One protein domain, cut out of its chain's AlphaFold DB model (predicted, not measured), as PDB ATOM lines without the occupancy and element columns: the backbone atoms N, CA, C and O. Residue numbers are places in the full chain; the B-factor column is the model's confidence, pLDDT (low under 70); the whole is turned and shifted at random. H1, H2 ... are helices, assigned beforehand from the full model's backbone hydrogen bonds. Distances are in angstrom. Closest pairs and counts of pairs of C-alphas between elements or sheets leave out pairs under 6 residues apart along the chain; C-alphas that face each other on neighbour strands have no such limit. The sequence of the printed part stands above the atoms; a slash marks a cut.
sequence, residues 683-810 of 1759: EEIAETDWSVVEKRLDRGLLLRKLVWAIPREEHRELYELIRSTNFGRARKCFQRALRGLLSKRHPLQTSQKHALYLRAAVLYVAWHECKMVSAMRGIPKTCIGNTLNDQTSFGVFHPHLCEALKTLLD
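This is residues 683 to 810 of the 1759 residues of an uncharacterized protein of Paracoccidioides lutzii (strain ATCC MYA-826 / Pb01) (UniProt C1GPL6). A compact ball of helices is built round H6, which runs through the middle; H5 and H7 pack on one side of it, and H3, H4 and H8 on the other. Two short helices, H1 and H2, cap the far side of H3 at one end of the longest axis, and the link from H5 to H6 lies at the other end. The printed part has 128 residues with eight named helices, H1 to H8 in chain order, and no named strand; its class is all helix. It is compact, with a radius of gyration of the C-alphas of 14.1 A, and the C-alphas span 40 by 32 by 28 A.

H6, residues 752 to 768, is 24.4 A long, from C-alpha 752 at (162.294, 155.363, 201.558) to C-alpha 768 at (159.835, 138.321, 184.219). H5, residues 727 to 743, measures 24.0 A, and H8, residues 794 to 810, 24.3 A, ending at (139.785, 147.524, 198.340). H4, residues 712 to 723, is 17.0 A long, H3, residues 699 to 708, 14.2 A, and H7, residues 781 to 789, 12.3 A. H2 is residues 690 to 696, 10.1 A, and H1 is residues 683 to 687, 6.9 A, beginning at (143.241, 133.976, 200.410).

H6 is the hub, touching five other helices. Its residues 757 to 761 touch H5, about perpendicular at 86 degrees; the closest C-alphas, of Phe 734 and Ala 761, are 5.5 A apart. Its residues 764 to 768 touch H7 at 90 degrees, Val 765 to Thr 787, 6.4 A between C-alphas. Its residues 753 to 760 touch H4 at 87 degrees, Leu 718 to Leu 756, 6.1 A between C-alphas. Its residues 763 to 768 touch H3, opposite ways at a shallow tilt of 33 degrees, only just short of steep; the closest C-alphas, of Arg 699 and Trp 767, are 5.8 A apart. H6 and H8 only just touch, with 3 pairs of C-alphas within 8 A, Tyr 764 and Phe 797 the closest at 6.9 A. H3 touches H8 the same way at a steep tilt of 44 degrees, closest C-alphas Arg 704 and Ala 804, 5.5 A. H1 touches H3, closest C-alphas Ile 685 and Lys 705, 6.1 A, while H2 and H3 only just touch, and only at the corner, with 3 pairs of C-alphas within 8 A. Helix packing is mostly crossed: of 8 touching pairs given a tilt, 2 are shallow. Every O i to N i+4 pair is within hydrogen-bond range in H1, H2, H3, H5, H6 and H7; in H4 it is 6 of 8 and in H8 11 of 13.

The two C-alphas farthest apart, of Glu 684 and Pro 747, are 40.3 A apart. The printed part has no cut. The link from H6 to H7, residues 769 to 780, is long. The mean pLDDT of the printed part is 77.4; residues 683 to 686, 744 to 751 and 774 to 778 are under 70.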
ATOM      1  N   GLU A 683     142.868 134.869 199.309       67.26
ATOM      2  CA  GLU A 683     143.241 133.976 200.410       67.26
ATOM      3  C   GLU A 683     143.628 132.566 199.909       67.26
ATOM      4  O   GLU A 683     144.675 132.060 200.310       67.26
ATOM      5  N   GLU A 684     142.940 131.995 198.907       65.32
ATOM      6  CA  GLU A 684     143.367 130.743 198.239       65.32
ATOM      7  C   GLU A 684     144.760 130.883 197.582       65.32
ATOM      8  O   GLU A 684     145.565 129.942 197.537       65.32
ATOM      9  N   ILE A 685     145.077 132.078 197.066       66.73
ATOM     10  CA  ILE A 685     146.395 132.395 196.489       66.73
ATOM     11  C   ILE A 685     147.498 132.344 197.564       66.73
ATOM     12  O   ILE A 685     148.641 131.992 197.251       66.73
ATOM     13  N   ALA A 686     147.187 132.659 198.825       65.91
ATOM     14  CA  ALA A 686     148.153 132.638 199.923       65.91
ATOM     15  C   ALA A 686     148.571 131.204 200.298       65.91
ATOM     16  O   ALA A 686     149.769 130.920 200.393       65.91
ATOM     17  N   GLU A 687     147.603 130.293 200.419       73.46
ATOM     18  CA  GLU A 687     147.818 128.878 200.766       73.46
ATOM     19  C   GLU A 687     148.499 128.083 199.634       73.46
ATOM     20  O   GLU A 687     149.269 127.154 199.877       73.46
ATOM     21  N   THR A 688     148.289 128.474 198.372       71.09
ATOM     22  CA  THR A 688     148.852 127.785 197.195       71.09
ATOM     23  C   THR A 688     150.386 127.736 197.223       71.09
ATOM     24  O   THR A 688     151.032 128.748 196.947       71.09
ATOM     25  N   ASP A 689     150.999 126.579 197.504       76.90
ATOM     26  CA  ASP A 689     152.465 126.454 197.609       76.90
ATOM     27  C   ASP A 689     153.222 127.029 196.392       76.90
ATOM     28  O   ASP A 689     152.836 126.853 195.231       76.90
ATOM     29  N   TRP A 690     154.350 127.696 196.658       78.17
ATOM     30  CA  TRP A 690     155.157 128.396 195.654       78.17
ATOM     31  C   TRP A 690     155.596 127.476 194.508       78.17
ATOM     32  O   TRP A 690     155.633 127.913 193.357       78.17
ATOM     33  N   SER A 691     155.854 126.192 194.791       75.26
ATOM     34  CA  SER A 691     156.251 125.226 193.760       75.26
ATOM     35  C   SER A 691     155.139 124.927 192.746       75.26
ATOM     36  O   SER A 691     155.436 124.529 191.620       75.26
ATOM     37  N   VAL A 692     153.866 125.138 193.104       76.79
ATOM     38  CA  VAL A 692     152.714 125.004 192.196       76.79
ATOM     39  C   VAL A 692     152.612 126.223 191.278       76.79
ATOM     40  O   VAL A 692     152.343 126.070 190.086       76.79
ATOM     41  N   VAL A 693     152.878 127.419 191.811       75.22
ATOM     42  CA  VAL A 693     152.831 128.682 191.056       75.22
ATOM     43  C   VAL A 693     153.941 128.729 190.000       75.22
ATOM     44  O   VAL A 693     153.651 128.967 188.828       75.22
ATOM     45  N   GLU A 694     155.186 128.405 190.373       76.96
ATOM     46  CA  GLU A 694     156.306 128.328 189.420       76.96
ATOM     47  C   GLU A 694     156.058 127.270 188.327       76.96
ATOM     48  O   GLU A 694     156.262 127.543 187.144       76.96
ATOM     49  N   LYS A 695     155.533 126.085 188.686       77.63
ATOM     50  CA  LYS A 695     155.204 125.016 187.720       77.63
ATOM     51  C   LYS A 695     154.088 125.381 186.738       77.63
ATOM     52  O   LYS A 695     154.057 124.816 185.648       77.63
ATOM     53  N   ARG A 696     153.170 126.287 187.098       76.05
ATOM     54  CA  ARG A 696     152.121 126.782 186.185       76.05
ATOM     55  C   ARG A 696     152.610 127.874 185.229       76.05
ATOM     56  O   ARG A 696     151.898 128.167 184.276       76.05
ATOM     57  N   LEU A 697     153.785 128.471 185.473       78.34
ATOM     58  CA  LEU A 697     154.317 129.638 184.745       78.34
ATOM     59  C   LEU A 697     153.361 130.854 184.725       78.34
ATOM     60  O   LEU A 697     153.502 131.754 183.893       78.34
ATOM     61  N   ASP A 698     152.400 130.903 185.653       80.43
ATOM     62  CA  ASP A 698     151.376 131.945 185.712       80.43
ATOM     63  C   ASP A 698     151.933 133.219 186.357       80.43
ATOM     64  O   ASP A 698     151.998 133.374 187.580       80.43
ATOM     65  N   ARG A 699     152.329 134.154 185.493       83.37
ATOM     66  CA  ARG A 699     152.836 135.479 185.862       83.37
ATOM     67  C   ARG A 699     151.845 136.314 186.678       83.37
ATOM     68  O   ARG A 699     152.285 137.115 187.502       83.37
ATOM     69  N   GLY A 700     150.539 136.164 186.455       81.65
ATOM     70  CA  GLY A 700     149.512 136.916 187.178       81.65
ATOM     71  C   GLY A 700     149.364 136.410 188.610       81.65
ATOM     72  O   GLY A 700     149.424 137.195 189.559       81.65
ATOM     73  N   LEU A 701     149.264 135.088 188.765       81.82
ATOM     74  CA  LEU A 701     149.185 134.426 190.067       81.82
ATOM     75  C   LEU A 701     150.464 134.643 190.891       81.82
ATOM     76  O   LEU A 701     150.389 134.983 192.072       81.82
ATOM     77  N   LEU A 702     151.638 134.533 190.252       84.81
ATOM     78  CA  LEU A 702     152.930 134.816 190.880       84.81
ATOM     79  C   LEU A 702     153.007 136.260 191.387       84.81
ATOM     80  O   LEU A 702     153.462 136.478 192.507       84.81
ATOM     81  N   LEU A 703     152.534 137.244 190.611       86.48
ATOM     82  CA  LEU A 703     152.541 138.640 191.046       86.48
ATOM     83  C   LEU A 703     151.612 138.870 192.237       86.48
ATOM     84  O   LEU A 703     152.041 139.468 193.218       86.48
ATOM     85  N   ARG A 704     150.372 138.365 192.182       84.78
ATOM     86  CA  ARG A 704     149.414 138.496 193.291       84.78
ATOM     87  C   ARG A 704     149.959 137.857 194.574       84.78
ATOM     88  O   ARG A 704     149.908 138.501 195.620       84.78
ATOM     89  N   LYS A 705     150.586 136.673 194.500       84.96
ATOM     90  CA  LYS A 705     151.209 136.042 195.679       84.96
ATOM     91  C   LYS A 705     152.461 136.779 196.177       84.96
ATOM     92  O   LYS A 705     152.649 136.918 197.383       84.96
ATOM     93  N   LEU A 706     153.311 137.284 195.279       83.69
ATOM     94  CA  LEU A 706     154.483 138.084 195.660       83.69
ATOM     95  C   LEU A 706     154.099 139.423 196.300       83.69
ATOM     96  O   LEU A 706     154.788 139.855 197.216       83.69
ATOM     97  N   VAL A 707     153.011 140.059 195.850       84.76
ATOM     98  CA  VAL A 707     152.468 141.271 196.483       84.76
ATOM     99  C   VAL A 707     151.852 140.933 197.842       84.76
ATOM    100  O   VAL A 707     152.151 141.624 198.804       84.76
ATOM    101  N   TRP A 708     151.084 139.844 197.976       83.23
ATOM    102  CA  TRP A 708     150.544 139.398 199.274       83.23
ATOM    103  C   TRP A 708     151.638 139.132 200.328       83.23
ATOM    104  O   TRP A 708     151.422 139.355 201.514       83.23
ATOM    105  N   ALA A 709     152.824 138.687 199.898       80.53
ATOM    106  CA  ALA A 709     153.962 138.371 200.765       80.53
ATOM    107  C   ALA A 709     154.803 139.589 201.223       80.53
ATOM    108  O   ALA A 709     155.837 139.403 201.871       80.53
ATOM    109  N   ILE A 710     154.410 140.820 200.880       79.42
ATOM    110  CA  ILE A 710     155.071 142.055 201.332       79.42
ATOM    111  C   ILE A 710     154.469 142.506 202.690       79.42
ATOM    112  O   ILE A 710     153.324 142.181 203.008       79.42
ATOM    113  N   PRO A 711     155.219 143.215 203.564       79.38
ATOM    114  CA  PRO A 711     154.652 143.780 204.790       79.38
ATOM    115  C   PRO A 711     153.526 144.784 204.498       79.38
ATOM    116  O   PRO A 711     153.666 145.642 203.628       79.38
ATOM    117  N   ARG A 712     152.431 144.732 205.271       72.76
ATOM    118  CA  ARG A 712     151.225 145.562 205.049       72.76
ATOM    119  C   ARG A 712     151.513 147.070 205.007       72.76
ATOM    120  O   ARG A 712     150.870 147.786 204.247       72.76
ATOM    121  N   GLU A 713     152.482 147.537 205.792       75.40
ATOM    122  CA  GLU A 713     152.960 148.929 205.800       75.40
ATOM    123  C   GLU A 713     153.518 149.349 204.429       75.40
ATOM    124  O   GLU A 713     153.135 150.386 203.884       75.40
ATOM    125  N   GLU A 714     154.335 148.494 203.806       77.83
ATOM    126  CA  GLU A 714     154.888 148.741 202.472       77.83
ATOM    127  C   GLU A 714     153.805 148.734 201.377       77.83
ATOM    128  O   GLU A 714     154.027 149.334 200.332       77.83
ATOM    129  N   HIS A 715     152.626 148.120 201.574       80.04
ATOM    130  CA  HIS A 715     151.579 148.075 200.533       80.04
ATOM    131  C   HIS A 715     151.044 149.467 200.182       80.04
ATOM    132  O   HIS A 715     150.956 149.801 198.998       80.04
ATOM    133  N   ARG A 716     150.706 150.286 201.190       80.98
ATOM    134  CA  ARG A 716     150.225 151.660 200.953       80.98
ATOM    135  C   ARG A 716     151.340 152.531 200.372       80.98
ATOM    136  O   ARG A 716     151.108 153.177 199.353       80.98
ATOM    137  N   GLU A 717     152.556 152.477 200.925       81.87
ATOM    138  CA  GLU A 717     153.691 153.250 200.393       81.87
ATOM    139  C   GLU A 717     154.037 152.875 198.938       81.87
ATOM    140  O   GLU A 717     154.303 153.751 198.111       81.87
ATOM    141  N   LEU A 718     154.016 151.582 198.596       82.59
ATOM    142  CA  LEU A 718     154.317 151.093 197.250       82.59
ATOM    143  C   LEU A 718     153.215 151.475 196.253       82.59
ATOM    144  O   LEU A 718     153.523 151.916 195.142       82.59
ATOM    145  N   TYR A 719     151.943 151.361 196.653       83.99
ATOM    146  CA  TYR A 719     150.807 151.782 195.834       83.99
ATOM    147  C   TYR A 719     150.821 153.293 195.579       83.99
ATOM    148  O   TYR A 719     150.700 153.712 194.427       83.99
ATOM    149  N   GLU A 720     151.054 154.124 196.600       82.10
ATOM    150  CA  GLU A 720     151.167 155.575 196.417       82.10
ATOM    151  C   GLU A 720     152.387 155.975 195.582       82.10
ATOM    152  O   GLU A 720     152.275 156.860 194.729       82.10
ATOM    153  N   LEU A 721     153.539 155.315 195.749       82.04
ATOM    154  CA  LEU A 721     154.719 155.581 194.922       82.04
ATOM    155  C   LEU A 721     154.448 155.285 193.442       82.04
ATOM    156  O   LEU A 721     154.828 156.078 192.581       82.04
ATOM    157  N   ILE A 722     153.786 154.167 193.138       79.53
ATOM    158  CA  ILE A 722     153.447 153.793 191.762       79.53
ATOM    159  C   ILE A 722     152.362 154.731 191.211       79.53
ATOM    160  O   ILE A 722     152.532 155.276 190.121       79.53
ATOM    161  N   ARG A 723     151.299 155.015 191.978       79.78
ATOM    162  CA  ARG A 723     150.200 155.912 191.569       79.78
ATOM    163  C   ARG A 723     150.657 157.357 191.339       79.78
ATOM    164  O   ARG A 723     150.127 158.025 190.459       79.78
ATOM    165  N   SER A 724     151.649 157.835 192.091       78.83
ATOM    166  CA  SER A 724     152.225 159.183 191.937       78.83
ATOM    167  C   SER A 724     153.303 159.298 190.849       78.83
ATOM    168  O   SER A 724     153.763 160.405 190.557       78.83
ATOM    169  N   THR A 725     153.712 158.191 190.215       70.81
ATOM    170  CA  THR A 725     154.833 158.186 189.265       70.81
ATOM    171  C   THR A 725     154.392 157.810 187.852       70.81
ATOM    172  O   THR A 725     154.224 156.638 187.533       70.81
ATOM    173  N   ASN A 726     154.326 158.803 186.955       77.23
ATOM    174  CA  ASN A 726     154.084 158.592 185.520       77.23
ATOM    175  C   ASN A 726     154.933 157.443 184.941       77.23
ATOM    176  O   ASN A 726     156.152 157.418 185.128       77.23
ATOM    177  N   PHE A 727     154.303 156.555 184.164       79.21
ATOM    178  CA  PHE A 727     154.871 155.307 183.628       79.21
ATOM    179  C   PHE A 727     156.302 155.439 183.065       79.21
ATOM    180  O   PHE A 727     157.191 154.660 183.411       79.21
ATOM    181  N   GLY A 728     156.574 156.467 182.250       77.53
ATOM    182  CA  GLY A 728     157.912 156.710 181.688       77.53
ATOM    183  C   GLY A 728     158.978 157.112 182.723       77.53
ATOM    184  O   GLY A 728     160.160 156.812 182.545       77.53
ATOM    185  N   ARG A 729     158.576 157.755 183.827       80.22
ATOM    186  CA  ARG A 729     159.441 158.090 184.971       80.22
ATOM    187  C   ARG A 729     159.649 156.861 185.858       80.22
ATOM    188  O   ARG A 729     160.793 156.586 186.214       80.22
ATOM    189  N   ALA A 730     158.598 156.071 186.098       77.98
ATOM    190  CA  ALA A 730     158.676 154.791 186.805       77.98
ATOM    191  C   ALA A 730     159.645 153.832 186.096       77.98
ATOM    192  O   ALA A 730     160.633 153.412 186.694       77.98
ATOM    193  N   ARG A 731     159.467 153.595 184.787       82.42
ATOM    194  CA  ARG A 731     160.375 152.779 183.959       82.42
ATOM    195  C   ARG A 731     161.836 153.224 184.081       82.42
ATOM    196  O   ARG A 731     162.712 152.388 184.294       82.42
ATOM    197  N   LYS A 732     162.113 154.534 183.998       83.63
ATOM    198  CA  LYS A 732     163.474 155.081 184.172       83.63
ATOM    199  C   LYS A 732     164.020 154.850 185.589       83.63
ATOM    200  O   LYS A 732     165.193 154.507 185.720       83.63
ATOM    201  N   CYS A 733     163.205 154.987 186.636       81.93
ATOM    202  CA  CYS A 733     163.605 154.702 188.019       81.93
ATOM    203  C   CYS A 733     163.901 153.210 188.250       81.93
ATOM    204  O   CYS A 733     164.961 152.892 188.786       81.93
ATOM    205  N   PHE A 734     163.048 152.299 187.772       82.83
ATOM    206  CA  PHE A 734     163.273 150.849 187.859       82.83
ATOM    207  C   PHE A 734     164.538 150.432 187.095       82.83
ATOM    208  O   PHE A 734     165.398 149.755 187.654       82.83
ATOM    209  N   GLN A 735     164.725 150.897 185.853       83.40
ATOM    210  CA  GLN A 735     165.952 150.627 185.092       83.40
ATOM    211  C   GLN A 735     167.205 151.188 185.789       83.40
ATOM    212  O   GLN A 735     168.265 150.563 185.743       83.40
ATOM    213  N   ARG A 736     167.106 152.336 186.475       83.05
ATOM    214  CA  ARG A 736     168.212 152.910 187.261       83.05
ATOM    215  C   ARG A 736     168.505 152.088 188.525       83.05
ATOM    216  O   ARG A 736     169.677 151.882 188.826       83.05
ATOM    217  N   ALA A 737     167.482 151.551 189.195       78.77
ATOM    218  CA  ALA A 737     167.632 150.631 190.326       78.77
ATOM    219  C   ALA A 737     168.275 149.292 189.906       78.77
ATOM    220  O   ALA A 737     169.245 148.859 190.527       78.77
ATOM    221  N   LEU A 738     167.818 148.688 188.800       80.54
ATOM    222  CA  LEU A 738     168.401 147.466 188.226       80.54
ATOM    223  C   LEU A 738     169.865 147.669 187.801       80.54
ATOM    224  O   LEU A 738     170.718 146.839 188.112       80.54
ATOM    225  N   ARG A 739     170.204 148.801 187.164       82.56
ATOM    226  CA  ARG A 739     171.605 149.156 186.851       82.56
ATOM    227  C   ARG A 739     172.450 149.385 188.115       82.56
ATOM    228  O   ARG A 739     173.629 149.026 188.120       82.56
ATOM    229  N   GLY A 740     171.872 149.933 189.187       75.27
ATOM    230  CA  GLY A 740     172.516 150.047 190.504       75.27
ATOM    231  C   GLY A 740     172.887 148.679 191.086       75.27
ATOM    232  O   GLY A 740     174.061 148.426 191.365       75.27
ATOM    233  N   LEU A 741     171.914 147.761 191.133       74.90
ATOM    234  CA  LEU A 741     172.110 146.364 191.544       74.90
ATOM    235  C   LEU A 741     173.209 145.667 190.721       74.90
ATOM    236  O   LEU A 741     174.104 145.024 191.276       74.90
ATOM    237  N   LEU A 742     173.189 145.824 189.392       76.89
ATOM    238  CA  LEU A 742     174.150 145.171 188.494       76.89
ATOM    239  C   LEU A 742     175.584 145.712 188.670       76.89
ATOM    240  O   LEU A 742     176.549 144.940 188.610       76.89
ATOM    241  N   SER A 743     175.735 147.013 188.932       73.59
ATOM    242  CA  SER A 743     177.032 147.703 189.047       73.59
ATOM    243  C   SER A 743     177.640 147.714 190.460       73.59
ATOM    244  O   SER A 743     178.739 148.238 190.635       73.59
ATOM    245  N   LYS A 744     176.967 147.130 191.467       62.95
ATOM    246  CA  LYS A 744     177.352 147.134 192.900       62.95
ATOM    247  C   LYS A 744     177.500 148.527 193.549       62.95
ATOM    248  O   LYS A 744     177.799 148.602 194.739       62.95
ATOM    249  N   ARG A 745     177.273 149.627 192.824       55.38
ATOM    250  CA  ARG A 745     177.343 150.999 193.351       55.38
ATOM    251  C   ARG A 745     175.958 151.471 193.797       55.38
ATOM    252  O   ARG A 745     175.287 152.196 193.069       55.38
ATOM    253  N   HIS A 746     175.559 151.095 195.010       51.70
ATOM    254  CA  HIS A 746     174.506 151.809 195.738       51.70
ATOM    255  C   HIS A 746     175.153 152.901 196.607       51.70
ATOM    256  O   HIS A 746     175.889 152.561 197.535       51.70
ATOM    257  N   PRO A 747     174.920 154.198 196.332       49.85
ATOM    258  CA  PRO A 747     175.295 155.265 197.251       49.85
ATOM    259  C   PRO A 747     174.498 155.123 198.551       49.85
ATOM    260  O   PRO A 747     173.284 154.924 198.507       49.85
ATOM    261  N   LEU A 748     175.161 155.265 199.698       42.10
ATOM    262  CA  LEU A 748     174.559 155.155 201.037       42.10
ATOM    263  C   LEU A 748     173.753 156.411 201.441       42.10
ATOM    264  O   LEU A 748     173.778 156.821 202.596       42.10
ATOM    265  N   GLN A 749     173.051 157.042 200.493       50.33
ATOM    266  CA  GLN A 749     172.173 158.184 200.763       50.33
ATOM    267  C   GLN A 749     170.708 157.743 200.823       50.33
ATOM    268  O   GLN A 749     170.130 157.235 199.860       50.33
ATOM    269  N   THR A 750     170.143 157.919 202.013       48.05
ATOM    270  CA  THR A 750     168.881 157.351 202.484       48.05
ATOM    271  C   THR A 750     167.661 158.020 201.850       48.05
ATOM    272  O   THR A 750     167.522 159.238 201.877       48.05
ATOM    273  N   SER A 751     166.725 157.221 201.331       68.61
ATOM    274  CA  SER A 751     165.361 157.665 201.014       68.61
ATOM    275  C   SER A 751     164.432 156.452 200.902       68.61
ATOM    276  O   SER A 751     164.714 155.556 200.102       68.61
ATOM    277  N   GLN A 752     163.315 156.429 201.646       72.54
ATOM    278  CA  GLN A 752     162.294 155.363 201.558       72.54
ATOM    279  C   GLN A 752     161.857 155.113 200.111       72.54
ATOM    280  O   GLN A 752     161.833 153.972 199.654       72.54
ATOM    281  N   LYS A 753     161.635 156.186 199.337       76.23
ATOM    282  CA  LYS A 753     161.245 156.105 197.921       76.23
ATOM    283  C   LYS A 753     162.237 155.281 197.093       76.23
ATOM    284  O   LYS A 753     161.823 154.530 196.218       76.23
ATOM    285  N   HIS A 754     163.538 155.365 197.383       76.43
ATOM    286  CA  HIS A 754     164.551 154.576 196.680       76.43
ATOM    287  C   HIS A 754     164.497 153.092 197.078       76.43
ATOM    288  O   HIS A 754     164.623 152.241 196.201       76.43
ATOM    289  N   ALA A 755     164.248 152.775 198.355       78.32
ATOM    290  CA  ALA A 755     164.060 151.399 198.821       78.32
ATOM    291  C   ALA A 755     162.810 150.745 198.202       78.32
ATOM    292  O   ALA A 755     162.893 149.619 197.715       78.32
ATOM    293  N   LEU A 756     161.694 151.475 198.123       81.27
ATOM    294  CA  LEU A 756     160.451 151.037 197.477       81.27
ATOM    295  C   LEU A 756     160.629 150.794 195.964       81.27
ATOM    296  O   LEU A 756     160.221 149.748 195.463       81.27
ATOM    297  N   TYR A 757     161.318 151.686 195.233       83.36
ATOM    298  CA  TYR A 757     161.692 151.426 193.829       83.36
ATOM    299  C   TYR A 757     162.572 150.177 193.679       83.36
ATOM    300  O   TYR A 757     162.447 149.450 192.694       83.36
ATOM    301  N   LEU A 758     163.455 149.914 194.646       82.07
ATOM    302  CA  LEU A 758     164.295 148.716 194.677       82.07
ATOM    303  C   LEU A 758     163.439 147.459 194.903       82.07
ATOM    304  O   LEU A 758     163.582 146.489 194.164       82.07
ATOM    305  N   ARG A 759     162.490 147.509 195.849       82.42
ATOM    306  CA  ARG A 759     161.492 146.463 196.140       82.42
ATOM    307  C   ARG A 759     160.680 146.104 194.892       82.42
ATOM    308  O   ARG A 759     160.617 144.939 194.504       82.42
ATOM    309  N   ALA A 760     160.148 147.115 194.206       83.89
ATOM    310  CA  ALA A 760     159.384 146.941 192.975       83.89
ATOM    311  C   ALA A 760     160.241 146.411 191.808       83.89
ATOM    312  O   ALA A 760     159.763 145.619 190.996       83.89
ATOM    313  N   ALA A 761     161.524 146.784 191.741       84.50
ATOM    314  CA  ALA A 761     162.458 146.209 190.778       84.50
ATOM    315  C   ALA A 761     162.717 144.708 191.032       84.50
ATOM    316  O   ALA A 761     162.858 143.962 190.065       84.50
ATOM    317  N   VAL A 762     162.711 144.234 192.290       85.20
ATOM    318  CA  VAL A 762     162.759 142.785 192.588       85.20
ATOM    319  C   VAL A 762     161.488 142.079 192.108       85.20
ATOM    320  O   VAL A 762     161.595 141.042 191.454       85.20
ATOM    321  N   LEU A 763     160.302 142.657 192.353       87.62
ATOM    322  CA  LEU A 763     159.030 142.123 191.839       87.62
ATOM    323  C   LEU A 763     159.042 141.982 190.309       87.62
ATOM    324  O   LEU A 763     158.612 140.955 189.789       87.62
ATOM    325  N   TYR A 764     159.580 142.974 189.590       87.73
ATOM    326  CA  TYR A 764     159.689 142.928 188.128       87.73
ATOM    327  C   TYR A 764     160.596 141.788 187.641       87.73
ATOM    328  O   TYR A 764     160.229 141.086 186.700       87.73
ATOM    329  N   VAL A 765     161.736 141.538 188.300       86.17
ATOM    330  CA  VAL A 765     162.621 140.411 187.937       86.17
ATOM    331  C   VAL A 765     161.976 139.059 188.243       86.17
ATOM    332  O   VAL A 765     162.035 138.161 187.405       86.17
ATOM    333  N   ALA A 766     161.320 138.920 189.396       86.48
ATOM    334  CA  ALA A 766     160.609 137.698 189.768       86.48
ATOM    335  C   ALA A 766     159.472 137.359 188.783       86.48
ATOM    336  O   ALA A 766     159.324 136.213 188.359       86.48
ATOM    337  N   TRP A 767     158.712 138.376 188.364       88.81
ATOM    338  CA  TRP A 767     157.632 138.269 187.381       88.81
ATOM    339  C   TRP A 767     158.127 137.960 185.958       88.81
ATOM    340  O   TRP A 767     157.505 137.179 185.235       88.81
ATOM    341  N   HIS A 768     159.259 138.540 185.549       85.63
ATOM    342  CA  HIS A 768     159.835 138.321 184.219       85.63
ATOM    343  C   HIS A 768     160.336 136.883 184.036       85.63
ATOM    344  O   HIS A 768     159.942 136.207 183.083       85.63
ATOM    345  N   GLU A 769     161.127 136.402 184.999       81.30
ATOM    346  CA  GLU A 769     161.766 135.076 185.013       81.30
ATOM    347  C   GLU A 769     160.855 133.951 185.553       81.30
ATOM    348  O   GLU A 769     161.284 132.796 185.622       81.30
ATOM    349  N   CYS A 770     159.614 134.279 185.941       82.27
ATOM    350  CA  CYS A 770     158.612 133.381 186.536       82.27
ATOM    351  C   CYS A 770     159.102 132.588 187.768       82.27
ATOM    352  O   CYS A 770     158.768 131.413 187.916       82.27
ATOM    353  N   LYS A 771     159.903 133.211 188.646       79.58
ATOM    354  CA  LYS A 771     160.543 132.554 189.806       79.58
ATOM    355  C   LYS A 771     160.483 133.402 191.072       79.58
ATOM    356  O   LYS A 771     160.578 134.628 191.017       79.58
ATOM    357  N   MET A 772     160.404 132.754 192.230       76.67
ATOM    358  CA  MET A 772     160.425 133.390 193.546       76.67
ATOM    359  C   MET A 772     161.847 133.873 193.884       76.67
ATOM    360  O   MET A 772     162.688 133.151 194.422       76.67
ATOM    361  N   VAL A 773     162.134 135.135 193.554       70.38
ATOM    362  CA  VAL A 773     163.423 135.777 193.848       70.38
ATOM    363  C   VAL A 773     163.425 136.320 195.281       70.38
ATOM    364  O   VAL A 773     163.190 137.503 195.526       70.38
ATOM    365  N   SER A 774     163.695 135.446 196.254       63.53
ATOM    366  CA  SER A 774     163.845 135.852 197.658       63.53
ATOM    367  C   SER A 774     165.012 136.827 197.836       63.53
ATOM    368  O   SER A 774     166.164 136.507 197.526       63.53
ATOM    369  N   ALA A 775     164.732 137.989 198.434       56.95
ATOM    370  CA  ALA A 775     165.726 139.026 198.711       56.95
ATOM    371  C   ALA A 775     166.921 138.529 199.556       56.95
ATOM    372  O   ALA A 775     168.008 139.091 199.448       56.95
ATOM    373  N   MET A 776     166.755 137.458 200.347       59.18
ATOM    374  CA  MET A 776     167.838 136.865 201.145       59.18
ATOM    375  C   MET A 776     168.809 135.985 200.341       59.18
ATOM    376  O   MET A 776     169.942 135.800 200.777       59.18
ATOM    377  N   ARG A 777     168.405 135.435 199.184       57.76
ATOM    378  CA  ARG A 777     169.286 134.608 198.327       57.76
ATOM    379  C   ARG A 777     170.027 135.413 197.255       57.76
ATOM    380  O   ARG A 777     170.989 134.913 196.679       57.76
ATOM    381  N   GLY A 778     169.618 136.661 197.027       65.28
ATOM    382  CA  GLY A 778     170.182 137.528 195.996       65.28
ATOM    383  C   GLY A 778     169.695 137.184 194.585       65.28
ATOM    384  O   GLY A 778     169.184 136.099 194.315       65.28
ATOM    385  N   ILE A 779     169.841 138.143 193.670       71.42
ATOM    386  CA  ILE A 779     169.349 138.034 192.291       71.42
ATOM    387  C   ILE A 779     170.512 137.655 191.359       71.42
ATOM    388  O   ILE A 779     171.542 138.341 191.385       71.42
ATOM    389  N   PRO A 780     170.389 136.621 190.504       76.44
ATOM    390  CA  PRO A 780     171.403 136.322 189.500       76.44
ATOM    391  C   PRO A 780     171.594 137.503 188.539       76.44
ATOM    392  O   PRO A 780     170.630 138.053 188.009       76.44
ATOM    393  N   LYS A 781     172.851 137.887 188.267       79.75
ATOM    394  CA  LYS A 781     173.156 139.007 187.352       79.75
ATOM    395  C   LYS A 781     172.608 138.799 185.934       79.75
ATOM    396  O   LYS A 781     172.320 139.786 185.266       79.75
ATOM    397  N   THR A 782     172.457 137.549 185.500       80.82
ATOM    398  CA  THR A 782     171.818 137.168 184.233       80.82
ATOM    399  C   THR A 782     170.367 137.637 184.177       80.82
ATOM    400  O   THR A 782     170.016 138.360 183.257       80.82
ATOM    401  N   CYS A 783     169.563 137.356 185.206       79.74
ATOM    402  CA  CYS A 783     168.161 137.779 185.298       79.74
ATOM    403  C   CYS A 783     168.001 139.316 185.272       79.74
ATOM    404  O   CYS A 783     167.085 139.850 184.646       79.74
ATOM    405  N   ILE A 784     168.931 140.052 185.900       80.35
ATOM    406  CA  ILE A 784     168.977 141.528 185.834       80.35
ATOM    407  C   ILE A 784     169.378 142.011 184.425       80.35
ATOM    408  O   ILE A 784     168.884 143.030 183.951       80.35
ATOM    409  N   GLY A 785     170.263 141.287 183.731       80.65
ATOM    410  CA  GLY A 785     170.617 141.560 182.334       80.65
ATOM    411  C   GLY A 785     169.440 141.333 181.379       80.65
ATOM    412  O   GLY A 785     169.116 142.215 180.587       80.65
ATOM    413  N   ASN A 786     168.753 140.196 181.515       81.40
ATOM    414  CA  ASN A 786     167.572 139.828 180.731       81.40
ATOM    415  C   ASN A 786     166.473 140.901 180.839       81.40
ATOM    416  O   ASN A 786     166.002 141.414 179.826       81.40
ATOM    417  N   THR A 787     166.139 141.318 182.065       81.24
ATOM    418  CA  THR A 787     165.131 142.364 182.341       81.24
ATOM    419  C   THR A 787     165.540 143.786 181.953       81.24
ATOM    420  O   THR A 787     164.671 144.651 181.836       81.24
ATOM    421  N   LEU A 788     166.836 144.061 181.764       81.69
ATOM    422  CA  LEU A 788     167.319 145.343 181.235       81.69
ATOM    423  C   LEU A 788     167.363 145.379 179.704       81.69
ATOM    424  O   LEU A 788     167.215 146.463 179.135       81.69
ATOM    425  N   ASN A 789     167.564 144.228 179.057       80.72
ATOM    426  CA  ASN A 789     167.551 144.096 177.600       80.72
ATOM    427  C   ASN A 789     166.121 144.039 177.041       80.72
ATOM    428  O   ASN A 789     165.860 144.597 175.976       80.72
ATOM    429  N   ASP A 790     165.185 143.412 177.761       77.79
ATOM    430  CA  ASP A 790     163.767 143.424 177.401       77.79
ATOM    431  C   ASP A 790     163.156 144.822 177.599       77.79
ATOM    432  O   ASP A 790     162.998 145.331 178.712       77.79
ATOM    433  N   GLN A 791     162.801 145.453 176.479       70.82
ATOM    434  CA  GLN A 791     162.205 146.783 176.440       70.82
ATOM    435  C   GLN A 791     160.671 146.791 176.397       70.82
ATOM    436  O   GLN A 791     160.098 147.886 176.439       70.82
ATOM    437  N   THR A 792     159.991 145.646 176.297       77.45
ATOM    438  CA  THR A 792     158.533 145.593 176.088       77.45
ATOM    439  C   THR A 792     157.776 145.179 177.348       77.45
ATOM    440  O   THR A 792     156.778 145.816 177.691       77.45
ATOM    441  N   SER A 793     158.262 144.183 178.091       76.93
ATOM    442  CA  SER A 793     157.466 143.518 179.135       76.93
ATOM    443  C   SER A 793     157.110 144.386 180.354       76.93
ATOM    444  O   SER A 793     156.069 144.155 180.975       76.93
ATOM    445  N   PHE A 794     157.857 145.461 180.642       83.75
ATOM    446  CA  PHE A 794     157.475 146.461 181.658       83.75
ATOM    447  C   PHE A 794     156.096 147.100 181.393       83.75
ATOM    448  O   PHE A 794     155.406 147.487 182.336       83.75
ATOM    449  N   GLY A 795     155.674 147.190 180.123       79.90
ATOM    450  CA  GLY A 795     154.349 147.693 179.743       79.90
ATOM    451  C   GLY A 795     153.192 146.810 180.212       79.90
ATOM    452  O   GLY A 795     152.115 147.327 180.482       79.90
ATOM    453  N   VAL A 796     153.428 145.504 180.372       84.11
ATOM    454  CA  VAL A 796     152.444 144.551 180.908       84.11
ATOM    455  C   VAL A 796     152.580 144.437 182.429       84.11
ATOM    456  O   VAL A 796     151.581 144.428 183.137       84.11
ATOM    457  N   PHE A 797     153.802 144.433 182.967       87.08
ATOM    458  CA  PHE A 797     154.022 144.361 184.416       87.08
ATOM    459  C   PHE A 797     153.342 145.498 185.198       87.08
ATOM    460  O   PHE A 797     152.695 145.251 186.214       87.08
ATOM    461  N   HIS A 798     153.483 146.744 184.733       84.85
ATOM    462  CA  HIS A 798     153.015 147.923 185.465       84.85
ATOM    463  C   HIS A 798     151.499 147.920 185.772       84.85
ATOM    464  O   HIS A 798     151.156 148.096 186.941       84.85
ATOM    465  N   PRO A 799     150.574 147.719 184.806       84.18
ATOM    466  CA  PRO A 799     149.142 147.658 185.112       84.18
ATOM    467  C   PRO A 799     148.778 146.468 186.013       84.18
ATOM    468  O   PRO A 799     148.040 146.660 186.976       84.18
ATOM    469  N   HIS A 800     149.351 145.279 185.782       83.41
ATOM    470  CA  HIS A 800     149.098 144.107 186.628       83.41
ATOM    471  C   HIS A 800     149.559 144.318 188.085       83.41
ATOM    472  O   HIS A 800     148.898 143.847 189.009       83.41
ATOM    473  N   LEU A 801     150.654 145.057 188.317       85.92
ATOM    474  CA  LEU A 801     151.095 145.430 189.666       85.92
ATOM    475  C   LEU A 801     150.137 146.437 190.326       85.92
ATOM    476  O   LEU A 801     149.814 146.283 191.503       85.92
ATOM    477  N   CYS A 802     149.649 147.433 189.580       84.34
ATOM    478  CA  CYS A 802     148.640 148.374 190.078       84.34
ATOM    479  C   CYS A 802     147.334 147.666 190.475       84.34
ATOM    480  O   CYS A 802     146.765 147.974 191.520       84.34
ATOM    481  N   GLU A 803     146.868 146.718 189.659       83.76
ATOM    482  CA  GLU A 803     145.651 145.934 189.903       83.76
ATOM    483  C   GLU A 803     145.802 145.004 191.118       83.76
ATOM    484  O   GLU A 803     144.928 144.971 191.987       83.76
ATOM    485  N   ALA A 804     146.939 144.305 191.231       82.34
ATOM    486  CA  ALA A 804     147.235 143.432 192.367       82.34
ATOM    487  C   ALA A 804     147.346 144.209 193.692       82.34
ATOM    488  O   ALA A 804     146.888 143.724 194.721       82.34
ATOM    489  N   LEU A 805     147.905 145.425 193.672       83.45
ATOM    490  CA  LEU A 805     147.941 146.298 194.850       83.45
ATOM    491  C   LEU A 805     146.560 146.880 195.186       83.45
ATOM    492  O   LEU A 805     146.200 146.921 196.359       83.45
ATOM    493  N   LYS A 806     145.767 147.297 194.186       81.71
ATOM    494  CA  LYS A 806     144.429 147.864 194.428       81.71
ATOM    495  C   LYS A 806     143.457 146.824 194.991       81.71
ATOM    496  O   LYS A 806     142.794 147.094 195.981       81.71
ATOM    497  N   THR A 807     143.421 145.621 194.420       79.26
ATOM    498  CA  THR A 807     142.534 144.540 194.897       79.26
ATOM    499  C   THR A 807     142.866 144.073 196.322       79.26
ATOM    500  O   THR A 807     141.963 143.678 197.054       79.26
ATOM    501  N   LEU A 808     144.128 144.196 196.759       73.89
ATOM    502  CA  LEU A 808     144.557 143.965 198.148       73.89
ATOM    503  C   LEU A 808     144.258 145.119 199.123       73.89
ATOM    504  O   LEU A 808     144.351 144.915 200.334       73.89
ATOM    505  N   LEU A 809     143.930 146.312 198.619       76.45
ATOM    506  CA  LEU A 809     143.485 147.459 199.418       76.45
ATOM    507  C   LEU A 809     141.957 147.475 199.531       76.45
ATOM    508  O   LEU A 809     141.441 147.471 200.644       76.45
ATOM    509  N   ASP A 810     141.249 147.421 198.397       74.14
ATOM    510  CA  ASP A 810     139.785 147.524 198.340       74.14
ATOM    511  C   ASP A 810     139.094 146.461 199.220       74.14
ATOM    512  O   ASP A 810     138.176 146.778 199.972       74.14
TER     513      ASP A 810